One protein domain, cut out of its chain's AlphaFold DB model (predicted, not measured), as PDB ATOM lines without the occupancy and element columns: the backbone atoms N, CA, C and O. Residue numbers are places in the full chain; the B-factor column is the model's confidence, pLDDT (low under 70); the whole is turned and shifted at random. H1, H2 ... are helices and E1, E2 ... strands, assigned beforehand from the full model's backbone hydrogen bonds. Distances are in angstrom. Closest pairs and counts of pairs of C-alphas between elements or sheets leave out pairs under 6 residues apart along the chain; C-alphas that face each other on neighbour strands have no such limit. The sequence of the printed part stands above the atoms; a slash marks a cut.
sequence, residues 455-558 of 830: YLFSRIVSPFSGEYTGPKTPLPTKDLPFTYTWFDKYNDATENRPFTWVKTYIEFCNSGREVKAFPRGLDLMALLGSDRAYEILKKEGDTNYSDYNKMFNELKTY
ATOM      1  N   TYR A 455     -36.615   7.386   3.156       90.31
ATOM      2  CA  TYR A 455     -36.022   7.537   4.487       90.31
ATOM      3  C   TYR A 455     -36.961   7.054   5.608       90.31
ATOM      4  O   TYR A 455     -36.526   6.349   6.517       90.31
ATOM      5  N   LEU A 456     -38.261   7.365   5.552       92.62
ATOM      6  CA  LEU A 456     -39.230   6.861   6.535       92.62
ATOM      7  C   LEU A 456     -39.319   5.324   6.496       92.62
ATOM      8  O   LEU A 456     -39.312   4.676   7.545       92.62
ATOM      9  N   PHE A 457     -39.330   4.731   5.299       89.38
ATOM     10  CA  PHE A 457     -39.357   3.283   5.088       89.38
ATOM     11  C   PHE A 457     -38.092   2.581   5.588       89.38
ATOM     12  O   PHE A 457     -38.207   1.559   6.264       89.38
ATOM     13  N   SER A 458     -36.895   3.125   5.335       85.31
ATOM     14  CA  SER A 458     -35.645   2.535   5.848       85.31
ATOM     15  C   SER A 458     -35.539   2.591   7.379       85.31
ATOM     16  O   SER A 458     -34.797   1.812   7.980       85.31
ATOM     17  N   ARG A 459     -36.304   3.482   8.026       90.81
ATOM     18  CA  ARG A 459     -36.260   3.720   9.474       90.81
ATOM     19  C   ARG A 459     -37.426   3.133  10.267       90.81
ATOM     20  O   ARG A 459     -37.271   2.988  11.472       90.81
ATOM     21  N   ILE A 460     -38.548   2.749   9.650       92.38
ATOM     22  CA  ILE A 460     -39.679   2.105  10.356       92.38
ATOM     23  C   ILE A 460     -39.545   0.571  10.472       92.38
ATOM     24  O   ILE A 460     -40.287  -0.058  11.229       92.38
ATOM     25  N   VAL A 461     -38.593  -0.039   9.756       88.38
ATOM     26  CA  VAL A 461     -38.321  -1.493   9.740       88.38
ATOM     27  C   VAL A 461     -37.244  -1.927  10.752       88.38
ATOM     28  O   VAL A 461     -36.710  -1.135  11.530       88.38
ATOM     29  N   SER A 462     -36.925  -3.221  10.777       83.75
ATOM     30  CA  SER A 462     -35.825  -3.814  11.545       83.75
ATOM     31  C   SER A 462     -34.468  -3.183  11.176       83.75
ATOM     32  O   SER A 462     -34.190  -3.027   9.989       83.75
ATOM     33  N   PRO A 463     -33.584  -2.857  12.144       87.62
ATOM     34  CA  PRO A 463     -33.678  -3.154  13.578       87.62
ATOM     35  C   PRO A 463     -34.468  -2.114  14.394       87.62
ATOM     36  O   PRO A 463     -34.726  -2.340  15.577       87.62
ATOM     37  N   PHE A 464     -34.851  -0.984  13.797       91.31
ATOM     38  CA  PHE A 464     -35.465   0.153  14.491       91.31
ATOM     39  C   PHE A 464     -36.849  -0.160  15.083       91.31
ATOM     40  O   PHE A 464     -37.182   0.367  16.142       91.31
ATOM     41  N   SER A 465     -37.611  -1.066  14.463       91.12
ATOM     42  CA  SER A 465     -38.905  -1.564  14.963       91.12
ATOM     43  C   SER A 465     -38.825  -2.426  16.232       91.12
ATOM     44  O   SER A 465     -39.844  -2.641  16.891       91.12
ATOM     45  N   GLY A 466     -37.648  -2.973  16.561       89.94
ATOM     46  CA  GLY A 466     -37.487  -3.964  17.629       89.94
ATOM     47  C   GLY A 466     -37.995  -5.364  17.245       89.94
ATOM     48  O   GLY A 466     -37.892  -5.758  16.080       89.94
ATOM     49  N   GLU A 467     -38.518  -6.127  18.211       88.06
ATOM     50  CA  GLU A 467     -38.996  -7.514  18.015       88.06
ATOM     51  C   GLU A 467     -40.520  -7.650  18.095       88.06
ATOM     52  O   GLU A 467     -41.182  -6.882  18.790       88.06
ATOM     53  N   TYR A 468     -41.085  -8.651  17.413       90.50
ATOM     54  CA  TYR A 468     -42.528  -8.904  17.361       90.50
ATOM     55  C   TYR A 468     -43.110  -9.330  18.716       90.50
ATOM     56  O   TYR A 468     -42.692 -10.335  19.308       90.50
ATOM     57  N   THR A 469     -44.131  -8.592  19.156       92.31
ATOM     58  CA  THR A 469     -44.843  -8.752  20.434       92.31
ATOM     59  C   THR A 469     -46.264  -9.312  20.283       92.31
ATOM     60  O   THR A 469     -46.932  -9.545  21.290       92.31
ATOM     61  N   GLY A 470     -46.735  -9.535  19.050       87.69
ATOM     62  CA  GLY A 470     -48.064 -10.087  18.768       87.69
ATOM     63  C   GLY A 470     -48.183 -11.615  18.951       87.69
ATOM     64  O   GLY A 470     -47.245 -12.265  19.421       87.69
ATOM     65  N   PRO A 471     -49.340 -12.212  18.597       83.31
ATOM     66  CA  PRO A 471     -49.626 -13.631  18.815       83.31
ATOM     67  C   PRO A 471     -48.666 -14.574  18.071       83.31
ATOM     68  O   PRO A 471     -48.622 -14.630  16.844       83.31
ATOM     69  N   LYS A 472     -47.916 -15.384  18.823       76.38
ATOM     70  CA  LYS A 472     -46.929 -16.327  18.274       76.38
ATOM     71  C   LYS A 472     -47.549 -17.704  18.037       76.38
ATOM     72  O   LYS A 472     -47.262 -18.656  18.760       76.38
ATOM     73  N   THR A 473     -48.416 -17.815  17.030       68.25
ATOM     74  CA  THR A 473     -48.965 -19.117  16.610       68.25
ATOM     75  C   THR A 473     -47.853 -20.053  16.105       68.25
ATOM     76  O   THR A 473     -46.843 -19.567  15.571       68.25
ATOM     77  N   PRO A 474     -47.998 -21.387  16.250       66.69
ATOM     78  CA  PRO A 474     -47.053 -22.349  15.684       66.69
ATOM     79  C   PRO A 474     -46.881 -22.156  14.173       66.69
ATOM     80  O   PRO A 474     -47.861 -21.960  13.457       66.69
ATOM     81  N   LEU A 475     -45.639 -22.220  13.690       63.66
ATOM     82  CA  LEU A 475     -45.339 -22.194  12.255       63.66
ATOM     83  C   LEU A 475     -45.476 -23.608  11.655       63.66
ATOM     84  O   LEU A 475     -45.169 -24.584  12.344       63.66
ATOM     85  N   PRO A 476     -45.914 -23.736  10.387       55.69
ATOM     86  CA  PRO A 476     -46.172 -25.034   9.757       55.69
ATOM     87  C   PRO A 476     -44.902 -25.804   9.357       55.69
ATOM     88  O   PRO A 476     -44.978 -27.007   9.114       55.69
ATOM     89  N   THR A 477     -43.735 -25.153   9.310       54.66
ATOM     90  CA  THR A 477     -42.432 -25.781   9.027       54.66
ATOM     91  C   THR A 477     -41.413 -25.467  10.128       54.66
ATOM     92  O   THR A 477     -41.612 -24.565  10.949       54.66
ATOM     93  N   LYS A 478     -40.315 -26.234  10.175       54.19
ATOM     94  CA  LYS A 478     -39.214 -26.035  11.136       54.19
ATOM     95  C   LYS A 478     -37.982 -25.358  10.537       54.19
ATOM     96  O   LYS A 478     -37.139 -24.889  11.299       54.19
ATOM     97  N   ASP A 479     -37.893 -25.300   9.215       49.06
ATOM     98  CA  ASP A 479     -36.635 -25.098   8.502       49.06
ATOM     99  C   ASP A 479     -36.548 -23.701   7.866       49.06
ATOM    100  O   ASP A 479     -37.422 -23.326   7.084       49.06
ATOM    101  N   LEU A 480     -35.448 -22.990   8.166       48.84
ATOM    102  CA  LEU A 480     -34.967 -21.764   7.496       48.84
ATOM    103  C   LEU A 480     -35.888 -20.509   7.627       48.84
ATOM    104  O   LEU A 480     -36.932 -20.594   8.284       48.84
ATOM    105  N   PRO A 481     -35.459 -19.286   7.212       50.12
ATOM    106  CA  PRO A 481     -36.187 -18.064   7.567       50.12
ATOM    107  C   PRO A 481     -37.542 -18.013   6.861       50.12
ATOM    108  O   PRO A 481     -37.639 -18.200   5.651       50.12
ATOM    109  N   PHE A 482     -38.598 -17.787   7.640       48.53
ATOM    110  CA  PHE A 482     -39.968 -17.979   7.183       48.53
ATOM    111  C   PHE A 482     -40.606 -16.642   6.805       48.53
ATOM    112  O   PHE A 482     -40.816 -15.780   7.667       48.53
ATOM    113  N   THR A 483     -40.994 -16.514   5.536       47.53
ATOM    114  CA  THR A 483     -41.780 -15.388   5.022       47.53
ATOM    115  C   THR A 483     -42.854 -15.816   4.056       47.53
ATOM    116  O   THR A 483     -42.557 -16.419   3.033       47.53
ATOM    117  N   TYR A 484     -44.076 -15.389   4.362       51.12
ATOM    118  CA  TYR A 484     -45.242 -15.581   3.519       51.12
ATOM    119  C   TYR A 484     -45.132 -14.763   2.222       51.12
ATOM    120  O   TYR A 484     -45.144 -13.527   2.276       51.12
ATOM    121  N   THR A 485     -45.073 -15.444   1.077       50.59
ATOM    122  CA  THR A 485     -45.465 -14.885  -0.231       50.59
ATOM    123  C   THR A 485     -46.932 -15.218  -0.527       50.59
ATOM    124  O   THR A 485     -47.524 -16.080   0.125       50.59
ATOM    125  N   TRP A 486     -47.548 -14.571  -1.523       46.81
ATOM    126  CA  TRP A 486     -48.929 -14.902  -1.911       46.81
ATOM    127  C   TRP A 486     -49.057 -16.239  -2.669       46.81
ATOM    128  O   TRP A 486     -50.162 -16.761  -2.797       46.81
ATOM    129  N   PHE A 487     -47.938 -16.833  -3.105       41.22
ATOM    130  CA  PHE A 487     -47.883 -18.174  -3.697       41.22
ATOM    131  C   PHE A 487     -47.828 -19.305  -2.648       41.22
ATOM    132  O   PHE A 487     -47.841 -20.489  -3.002       41.22
ATOM    133  N   ASP A 488     -47.735 -18.975  -1.356       49.88
ATOM    134  CA  ASP A 488     -47.415 -19.950  -0.315       49.88
ATOM    135  C   ASP A 488     -48.601 -20.846   0.058       49.88
ATOM    136  O   ASP A 488     -49.688 -20.401   0.432       49.88
ATOM    137  N   LYS A 489     -48.342 -22.156   0.099       41.69
ATOM    138  CA  LYS A 489     -49.315 -23.219   0.417       41.69
ATOM    139  C   LYS A 489     -49.740 -23.270   1.898       41.69
ATOM    140  O   LYS A 489     -50.266 -24.280   2.350       41.69
ATOM    141  N   TYR A 490     -49.481 -22.205   2.655       48.75
ATOM    142  CA  TYR A 490     -49.613 -22.129   4.113       48.75
ATOM    143  C   TYR A 490     -50.544 -20.994   4.570       48.75
ATOM    144  O   TYR A 490     -50.408 -20.496   5.689       48.75
ATOM    145  N   ASN A 491     -51.476 -20.573   3.708       47.59
ATOM    146  CA  ASN A 491     -52.347 -19.417   3.937       47.59
ATOM    147  C   ASN A 491     -53.138 -19.505   5.262       47.59
ATOM    148  O   ASN A 491     -53.240 -18.515   5.981       47.59
ATOM    149  N   ASP A 492     -53.579 -20.699   5.665       45.22
ATOM    150  CA  ASP A 492     -54.297 -20.933   6.931       45.22
ATOM    151  C   ASP A 492     -53.459 -20.594   8.185       45.22
ATOM    152  O   ASP A 492     -54.000 -20.310   9.251       45.22
ATOM    153  N   ALA A 493     -52.124 -20.575   8.078       48.56
ATOM    154  CA  ALA A 493     -51.234 -20.163   9.165       48.56
ATOM    155  C   ALA A 493     -51.058 -18.632   9.268       48.56
ATOM    156  O   ALA A 493     -50.400 -18.162  10.201       48.56
ATOM    157  N   THR A 494     -51.615 -17.849   8.332       49.03
ATOM    158  CA  THR A 494     -51.434 -16.385   8.268       49.03
ATOM    159  C   THR A 494     -52.348 -15.599   9.204       49.03
ATOM    160  O   THR A 494     -51.987 -14.485   9.570       49.03
ATOM    161  N   GLU A 495     -53.496 -16.148   9.635       55.56
ATOM    162  CA  GLU A 495     -54.583 -15.383  10.290       55.56
ATOM    163  C   GLU A 495     -54.162 -14.533  11.501       55.56
ATOM    164  O   GLU A 495     -54.849 -13.578  11.853       55.56
ATOM    165  N   ASN A 496     -53.048 -14.880  12.150       66.00
ATOM    166  CA  ASN A 496     -52.590 -14.274  13.398       66.00
ATOM    167  C   ASN A 496     -51.266 -13.489  13.273       66.00
ATOM    168  O   ASN A 496     -50.738 -13.046  14.292       66.00
ATOM    169  N   ARG A 497     -50.721 -13.303  12.059       79.69
ATOM    170  CA  ARG A 497     -49.486 -12.533  11.814       79.69
ATOM    171  C   ARG A 497     -49.715 -11.402  10.799       79.69
ATOM    172  O   ARG A 497     -50.410 -11.616   9.811       79.69
ATOM    173  N   PRO A 498     -49.141 -10.206  11.025       87.00
ATOM    174  CA  PRO A 498     -49.352  -9.051  10.158       87.00
ATOM    175  C   PRO A 498     -48.515  -9.146   8.872       87.00
ATOM    176  O   PRO A 498     -47.516  -9.866   8.831       87.00
ATOM    177  N   PHE A 499     -48.880  -8.378   7.840       86.81
ATOM    178  CA  PHE A 499     -48.190  -8.379   6.541       86.81
ATOM    179  C   PHE A 499     -46.682  -8.130   6.682       86.81
ATOM    180  O   PHE A 499     -45.872  -8.795   6.037       86.81
ATOM    181  N   THR A 500     -46.288  -7.210   7.563       88.38
ATOM    182  CA  THR A 500     -44.885  -6.799   7.726       88.38
ATOM    183  C   THR A 500     -43.984  -7.787   8.475       88.38
ATOM    184  O   THR A 500     -42.765  -7.590   8.506       88.38
ATOM    185  N   TRP A 501     -44.549  -8.848   9.065       88.62
ATOM    186  CA  TRP A 501     -43.808  -9.810   9.885       88.62
ATOM    187  C   TRP A 501     -42.902 -10.719   9.048       88.62
ATOM    188  O   TRP A 501     -43.268 -11.181   7.962       88.62
ATOM    189  N   VAL A 502     -41.732 -11.018   9.612       79.19
ATOM    190  CA  VAL A 502     -40.732 -11.967   9.108       79.19
ATOM    191  C   VAL A 502     -40.093 -12.709  10.275       79.19
ATOM    192  O   VAL A 502     -39.771 -12.084  11.287       79.19
ATOM    193  N   LYS A 503     -39.826 -14.012  10.120       76.00
ATOM    194  CA  LYS A 503     -38.880 -14.730  10.986       76.00
ATOM    195  C   LYS A 503     -37.528 -14.863  10.286       76.00
ATOM    196  O   LYS A 503     -37.379 -15.698   9.397       76.00
ATOM    197  N   THR A 504     -36.540 -14.081  10.716       73.44
ATOM    198  CA  THR A 504     -35.146 -14.231  10.267       73.44
ATOM    199  C   THR A 504     -34.518 -15.504  10.841       73.44
ATOM    200  O   THR A 504     -35.065 -16.124  11.756       73.44
ATOM    201  N   TYR A 505     -33.352 -15.891  10.326       68.81
ATOM    202  CA  TYR A 505     -32.585 -17.043  10.792       68.81
ATOM    203  C   TYR A 505     -31.111 -16.658  10.947       68.81
ATOM    204  O   TYR A 505     -30.569 -15.921  10.129       68.81
ATOM    205  N   ILE A 506     -30.482 -17.133  12.020       68.75
ATOM    206  CA  ILE A 506     -29.086 -16.886  12.384       68.75
ATOM    207  C   ILE A 506     -28.428 -18.260  12.505       68.75
ATOM    208  O   ILE A 506     -28.576 -18.953  13.515       68.75
ATOM    209  N   GLU A 507     -27.734 -18.654  11.438       66.38
ATOM    210  CA  GLU A 507     -27.242 -20.017  11.212       66.38
ATOM    211  C   GLU A 507     -26.382 -20.546  12.363       66.38
ATOM    212  O   GLU A 507     -26.664 -21.617  12.897       66.38
ATOM    213  N   PHE A 508     -25.414 -19.746  12.823       70.50
ATOM    214  CA  PHE A 508     -24.513 -20.085  13.931       70.50
ATOM    215  C   PHE A 508     -25.243 -20.492  15.226       70.50
ATOM    216  O   PHE A 508     -24.738 -21.309  15.994       70.50
ATOM    217  N   CYS A 509     -26.434 -19.942  15.470       72.56
ATOM    218  CA  CYS A 509     -27.208 -20.173  16.689       72.56
ATOM    219  C   CYS A 509     -28.347 -21.197  16.506       72.56
ATOM    220  O   CYS A 509     -29.029 -21.494  17.485       72.56
ATOM    221  N   ASN A 510     -28.616 -21.659  15.273       70.12
ATOM    222  CA  ASN A 510     -29.843 -22.377  14.882       70.12
ATOM    223  C   ASN A 510     -31.119 -21.748  15.491       70.12
ATOM    224  O   ASN A 510     -31.962 -22.406  16.102       70.12
ATOM    225  N   SER A 511     -31.208 -20.420  15.400       69.81
ATOM    226  CA  SER A 511     -32.231 -19.595  16.050       69.81
ATOM    227  C   SER A 511     -32.595 -18.412  15.149       69.81
ATOM    228  O   SER A 511     -31.991 -18.221  14.096       69.81
ATOM    229  N   GLY A 512     -33.607 -17.626  15.508       71.31
ATOM    230  CA  GLY A 512     -34.156 -16.592  14.630       71.31
ATOM    231  C   GLY A 512     -34.949 -15.527  15.372       71.31
ATOM    232  O   GLY A 512     -35.421 -15.768  16.483       71.31
ATOM    233  N   ARG A 513     -35.102 -14.351  14.754       79.44
ATOM    234  CA  ARG A 513     -35.838 -13.212  15.323       79.44
ATOM    235  C   ARG A 513     -37.119 -12.971  14.540       79.44
ATOM    236  O   ARG A 513     -37.125 -13.064  13.318       79.44
ATOM    237  N   GLU A 514     -38.193 -12.625  15.238       84.44
ATOM    238  CA  GLU A 514     -39.438 -12.175  14.612       84.44
ATOM    239  C   GLU A 514     -39.434 -10.643  14.546       84.44
ATOM    240  O   GLU A 514     -39.365  -9.983  15.585       84.44
ATOM    241  N   VAL A 515     -39.457 -10.075  13.338       84.62
ATOM    242  CA  VAL A 515     -39.172  -8.652  13.076       84.62
ATOM    243  C   VAL A 515     -40.130  -8.044  12.047       84.62
ATOM    244  O   VAL A 515     -40.744  -8.768  11.263       84.62
ATOM    245  N   LYS A 516     -40.222  -6.707  12.019       90.31
ATOM    246  CA  LYS A 516     -40.862  -5.942  10.938       90.31
ATOM    247  C   LYS A 516     -39.834  -5.765   9.815       90.31
ATOM    248  O   LYS A 516     -39.022  -4.847   9.891       90.31
ATOM    249  N   ALA A 517     -39.775  -6.663   8.833       82.50
ATOM    250  CA  ALA A 517     -38.789  -6.525   7.744       82.50
ATOM    251  C   ALA A 517     -39.288  -5.652   6.587       82.50
ATOM    252  O   ALA A 517     -38.481  -5.139   5.826       82.50
ATOM    253  N   PHE A 518     -40.605  -5.474   6.472       85.88
ATOM    254  CA  PHE A 518     -41.228  -4.671   5.424       85.88
ATOM    255  C   PHE A 518     -41.947  -3.457   6.033       85.88
ATOM    256  O   PHE A 518     -42.508  -3.577   7.128       85.88
ATOM    257  N   PRO A 519     -41.967  -2.302   5.355       91.69
ATOM    258  CA  PRO A 519     -42.963  -1.267   5.579       91.69
ATOM    259  C   PRO A 519     -44.264  -1.630   4.838       91.69
ATOM    260  O   PRO A 519     -44.358  -2.667   4.178       91.69
ATOM    261  N   ARG A 520     -45.253  -0.747   4.941       92.25
ATOM    262  CA  ARG A 520     -46.480  -0.697   4.135       92.25
ATOM    263  C   ARG A 520     -46.679   0.709   3.592       92.25
ATOM    264  O   ARG A 520     -46.280   1.662   4.268       92.25
ATOM    265  N   GLY A 521     -47.403   0.876   2.486       92.62
ATOM    266  CA  GLY A 521     -47.879   2.204   2.073       92.62
ATOM    267  C   GLY A 521     -48.641   2.919   3.202       92.62
ATOM    268  O   GLY A 521     -48.494   4.122   3.422       92.62
ATOM    269  N   LEU A 522     -49.368   2.159   4.029       96.19
ATOM    270  CA  LEU A 522     -50.032   2.673   5.232       96.19
ATOM    271  C   LEU A 522     -49.072   3.233   6.303       96.19
ATOM    272  O   LEU A 522     -49.469   4.169   6.998       96.19
ATOM    273  N   ASP A 523     -47.838   2.720   6.452       96.25
ATOM    274  CA  ASP A 523     -46.852   3.291   7.394       96.25
ATOM    275  C   ASP A 523     -46.512   4.737   6.985       96.25
ATOM    276  O   ASP A 523     -46.473   5.627   7.838       96.25
ATOM    277  N   LEU A 524     -46.347   4.995   5.679       96.06
ATOM    278  CA  LEU A 524     -46.131   6.344   5.145       96.06
ATOM    279  C   LEU A 524     -47.338   7.245   5.420       96.06
ATOM    280  O   LEU A 524     -47.178   8.313   6.011       96.06
ATOM    281  N   MET A 525     -48.547   6.815   5.050       97.00
ATOM    282  CA  MET A 525     -49.754   7.637   5.226       97.00
ATOM    283  C   MET A 525     -50.010   7.973   6.705       97.00
ATOM    284  O   MET A 525     -50.416   9.088   7.029       97.00
ATOM    285  N   ALA A 526     -49.704   7.050   7.623       97.19
ATOM    286  CA  ALA A 526     -49.790   7.272   9.065       97.19
ATOM    287  C   ALA A 526     -48.756   8.291   9.590       97.19
ATOM    288  O   ALA A 526     -49.087   9.127  10.442       97.19
ATOM    289  N   LEU A 527     -47.522   8.256   9.071       97.00
ATOM    290  CA  LEU A 527     -46.459   9.219   9.396       97.00
ATOM    291  C   LEU A 527     -46.733  10.613   8.805       97.00
ATOM    292  O   LEU A 527     -46.461  11.613   9.468       97.00
ATOM    293  N   LEU A 528     -47.347  10.683   7.617       95.19
ATOM    294  CA  LEU A 528     -47.811  11.918   6.968       95.19
ATOM    295  C   LEU A 528     -49.079  12.530   7.605       95.19
ATOM    296  O   LEU A 528     -49.493  13.618   7.210       95.19
ATOM    297  N   GLY A 529     -49.687  11.874   8.601       94.81
ATOM    298  CA  GLY A 529     -50.775  12.441   9.410       94.81
ATOM    299  C   GLY A 529     -52.159  11.802   9.245       94.81
ATOM    300  O   GLY A 529     -53.121  12.323   9.811       94.81
ATOM    301  N   SER A 530     -52.279  10.682   8.527       95.94
ATOM    302  CA  SER A 530     -53.517   9.896   8.490       95.94
ATOM    303  C   SER A 530     -53.650   9.023   9.735       95.94
ATOM    304  O   SER A 530     -53.145   7.898   9.795       95.94
ATOM    305  N   ASP A 531     -54.381   9.507  10.737       94.50
ATOM    306  CA  ASP A 531     -54.682   8.697  11.923       94.50
ATOM    307  C   ASP A 531     -55.511   7.446  11.549       94.50
ATOM    308  O   ASP A 531     -55.365   6.396  12.174       94.50
ATOM    309  N   ARG A 532     -56.283   7.495  10.450       94.75
ATOM    310  CA  ARG A 532     -57.010   6.338   9.904       94.75
ATOM    311  C   ARG A 532     -56.082   5.246   9.349       94.75
ATOM    312  O   ARG A 532     -56.357   4.067   9.560       94.75
ATOM    313  N   ALA A 533     -54.962   5.598   8.710       96.12
ATOM    314  CA  ALA A 533     -53.956   4.604   8.317       96.12
ATOM    315  C   ALA A 533     -53.346   3.911   9.548       96.12
ATOM    316  O   ALA A 533     -53.188   2.689   9.572       96.12
ATOM    317  N   TYR A 534     -53.081   4.683  10.606       96.69
ATOM    318  CA  TYR A 534     -52.577   4.161  11.876       96.69
ATOM    319  C   TYR A 534     -53.580   3.224  12.575       96.69
ATOM    320  O   TYR A 534     -53.179   2.196  13.125       96.69
ATOM    321  N   GLU A 535     -54.888   3.510  12.514       95.56
ATOM    322  CA  GLU A 535     -55.931   2.577  12.971       95.56
ATOM    323  C   GLU A 535     -55.873   1.231  12.238       95.56
ATOM    324  O   GLU A 535     -55.980   0.185  12.882       95.56
ATOM    325  N   ILE A 536     -55.700   1.242  10.910       94.88
ATOM    326  CA  ILE A 536     -55.653   0.022  10.091       94.88
ATOM    327  C   ILE A 536     -54.403  -0.798  10.429       94.88
ATOM    328  O   ILE A 536     -54.541  -1.971  10.773       94.88
ATOM    329  N   LEU A 537     -53.213  -0.182  10.451       95.69
ATOM    330  CA  LEU A 537     -51.962  -0.837  10.874       95.69
ATOM    331  C   LEU A 537     -52.097  -1.480  12.261       95.69
ATOM    332  O   LEU A 537     -51.684  -2.619  12.477       95.69
ATOM    333  N   LYS A 538     -52.705  -0.762  13.212       95.19
ATOM    334  CA  LYS A 538     -52.904  -1.240  14.584       95.19
ATOM    335  C   LYS A 538     -53.910  -2.389  14.667       95.19
ATOM    336  O   LYS A 538     -53.726  -3.302  15.468       95.19
ATOM    337  N   LYS A 539     -54.964  -2.356  13.845       92.69
ATOM    338  CA  LYS A 539     -55.985  -3.411  13.747       92.69
ATOM    339  C   LYS A 539     -55.438  -4.679  13.085       92.69
ATOM    340  O   LYS A 539     -55.756  -5.772  13.539       92.69
ATOM    341  N   GLU A 540     -54.646  -4.538  12.024       91.06
ATOM    342  CA  GLU A 540     -54.049  -5.659  11.278       91.06
ATOM    343  C   GLU A 540     -52.755  -6.183  11.933       91.06
ATOM    344  O   GLU A 540     -52.294  -7.277  11.615       91.06
ATOM    345  N   GLY A 541     -52.225  -5.462  12.929       91.50
ATOM    346  CA  GLY A 541     -51.143  -5.900  13.811       91.50
ATOM    347  C   GLY A 541     -49.739  -5.464  13.384       91.50
ATOM    348  O   GLY A 541     -48.770  -5.830  14.047       91.50
ATOM    349  N   ASP A 542     -49.614  -4.654  12.331       92.62
ATOM    350  CA  ASP A 542     -48.349  -4.101  11.819       92.62
ATOM    351  C   ASP A 542     -47.654  -3.126  12.794       92.62
ATOM    352  O   ASP A 542     -46.512  -2.725  12.564       92.62
ATOM    353  N   THR A 543     -48.307  -2.777  13.910       95.62
ATOM    354  CA  THR A 543     -47.726  -2.005  15.025       95.62
ATOM    355  C   THR A 543     -47.163  -2.874  16.159       95.62
ATOM    356  O   THR A 543     -46.639  -2.336  17.135       95.62
ATOM    357  N   ASN A 544     -47.308  -4.205  16.103       95.12
ATOM    358  CA  ASN A 544     -47.024  -5.112  17.228       95.12
ATOM    359  C   ASN A 544     -45.540  -5.504  17.319       95.12
ATOM    360  O   ASN A 544     -45.191  -6.687  17.286       95.12
ATOM    361  N   TYR A 545     -44.665  -4.506  17.452       94.12
ATOM    362  CA  TYR A 545     -43.227  -4.681  17.665       94.12
ATOM    363  C   TYR A 545     -42.731  -3.770  18.802       94.12
ATOM    364  O   TYR A 545     -43.300  -2.699  19.028       94.12
ATOM    365  N   SER A 546     -41.699  -4.192  19.541       94.62
ATOM    366  CA  SER A 546     -41.302  -3.591  20.829       94.62
ATOM    367  C   SER A 546     -40.968  -2.100  20.768       94.62
ATOM    368  O   SER A 546     -41.308  -1.358  21.690       94.62
ATOM    369  N   ASP A 547     -40.340  -1.655  19.679       95.38
ATOM    370  CA  ASP A 547     -39.828  -0.292  19.521       95.38
ATOM    371  C   ASP A 547     -40.615   0.502  18.463       95.38
ATOM    372  O   ASP A 547     -40.410   1.709  18.335       95.38
ATOM    373  N   TYR A 548     -41.556  -0.131  17.743       96.31
ATOM    374  CA  TYR A 548     -42.324   0.498  16.659       96.31
ATOM    375  C   TYR A 548     -42.955   1.828  17.091       96.31
ATOM    376  O   TYR A 548     -42.743   2.843  16.440       96.31
ATOM    377  N   ASN A 549     -43.649   1.870  18.235       96.75
ATOM    378  CA  ASN A 549     -44.291   3.103  18.712       96.75
ATOM    379  C   ASN A 549     -43.288   4.192  19.136       96.75
ATOM    380  O   ASN A 549     -43.636   5.370  19.132       96.75
ATOM    381  N   LYS A 550     -42.051   3.835  19.502       96.00
ATOM    382  CA  LYS A 550     -40.983   4.815  19.755       96.00
ATOM    383  C   LYS A 550     -40.535   5.420  18.423       96.00
ATOM    384  O   LYS A 550     -40.619   6.632  18.248       96.00
ATOM    385  N   MET A 551     -40.137   4.570  17.479       95.75
ATOM    386  CA  MET A 551     -39.623   4.992  16.174       95.75
ATOM    387  C   MET A 551     -40.677   5.732  15.340       95.75
ATOM    388  O   MET A 551     -40.384   6.775  14.768       95.75
ATOM    389  N   PHE A 552     -41.931   5.276  15.348       97.75
ATOM    390  CA  PHE A 552     -43.051   5.962  14.701       97.75
ATOM    391  C   PHE A 552     -43.242   7.390  15.235       97.75
ATOM    392  O   PHE A 552     -43.447   8.313  14.453       97.75
ATOM    393  N   ASN A 553     -43.128   7.604  16.551       97.62
ATOM    394  CA  ASN A 553     -43.237   8.943  17.137       97.62
ATOM    395  C   ASN A 553     -42.007   9.818  16.843       97.62
ATOM    396  O   ASN A 553     -42.168  11.010  16.594       97.62
ATOM    397  N   GLU A 554     -40.797   9.251  16.818       97.31
ATOM    398  CA  GLU A 554     -39.577   9.953  16.383       97.31
ATOM    399  C   GLU A 554     -39.689  10.402  14.913       97.31
ATOM    400  O   GLU A 554     -39.418  11.560  14.594       97.31
ATOM    401  N   LEU A 555     -40.180   9.527  14.030       96.75
ATOM    402  CA  LEU A 555     -40.388   9.816  12.610       96.75
ATOM    403  C   LEU A 555     -41.560  10.782  12.354       96.75
ATOM    404  O   LEU A 555     -41.398  11.720  11.576       96.75
ATOM    405  N   LYS A 556     -42.703  10.642  13.044       96.44
ATOM    406  CA  LYS A 556     -43.825  11.603  12.963       96.44
ATOM    407  C   LYS A 556     -43.389  12.990  13.453       96.44
ATOM    408  O   LYS A 556     -43.729  13.991  12.833       96.44
ATOM    409  N   THR A 557     -42.548  13.045  14.490       96.56
ATOM    410  CA  THR A 557     -41.930  14.286  14.991       96.56
ATOM    411  C   THR A 557     -40.936  14.881  13.985       96.56
ATOM    412  O   THR A 557     -40.889  16.097  13.832       96.56
ATOM    413  N   TYR A 558     -40.153  14.062  13.274       94.81
ATOM    414  CA  TYR A 558     -39.289  14.527  12.181       94.81
ATOM    415  C   TYR A 558     -40.113  15.170  11.052       94.81
ATOM    416  O   TYR A 558     -39.863  16.324  10.715       94.81
TER     417      TYR A 558
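Overview. This is residues 455 to 558 of the 830 residues of an uncharacterized protein of Caldisericum exile (strain DSM 21853 / NBRC 104410 / AZM16c01) (UniProt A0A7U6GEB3). With little regular structure, this domain gathers four short helices, H1 to H4, mostly crossed, at one end, while a small antiparallel hairpin, E1 and E2, and much of a long loop, residues 461 to 500, lie toward the other. The 104 printed residues run H1, E1, E2, H2, H3, H4; the class is mostly helix, with 40 residues in named elements. It is compact, radius of gyration of the C-alphas 14.1 A, spanning 40 by 30 by 21 A.

Along the chain. E1 is residues 501 to 503 and E2 514 to 516. H1, residues 455 to 460, begins at C-alpha (-36.022, 7.537, 4.487). H2 is 521 to 527, H3 531 to 540, 14.4 A long. H4, 548 to 558, 15.0 A, ends at (-39.289, 14.527, 12.181).

Arrangement. In the hairpin, N 502 and O 515 are 3.0 A apart, within hydrogen-bond range. H2 touches H3, closest C-alphas Ala 526 and Ala 533, 5.0 A, at a steep tilt of 52 degrees. H1 touches H4, closest C-alphas Ile 460 and Met 551, 6.5 A. In the four helices every O i to N i+4 pair is within range.

Size, cuts and confidence. The printed part has no cut. The link H1 to E1 is long, 40 residues. Residues 473 to 496, 505 to 507 and 511 are under pLDDT 70.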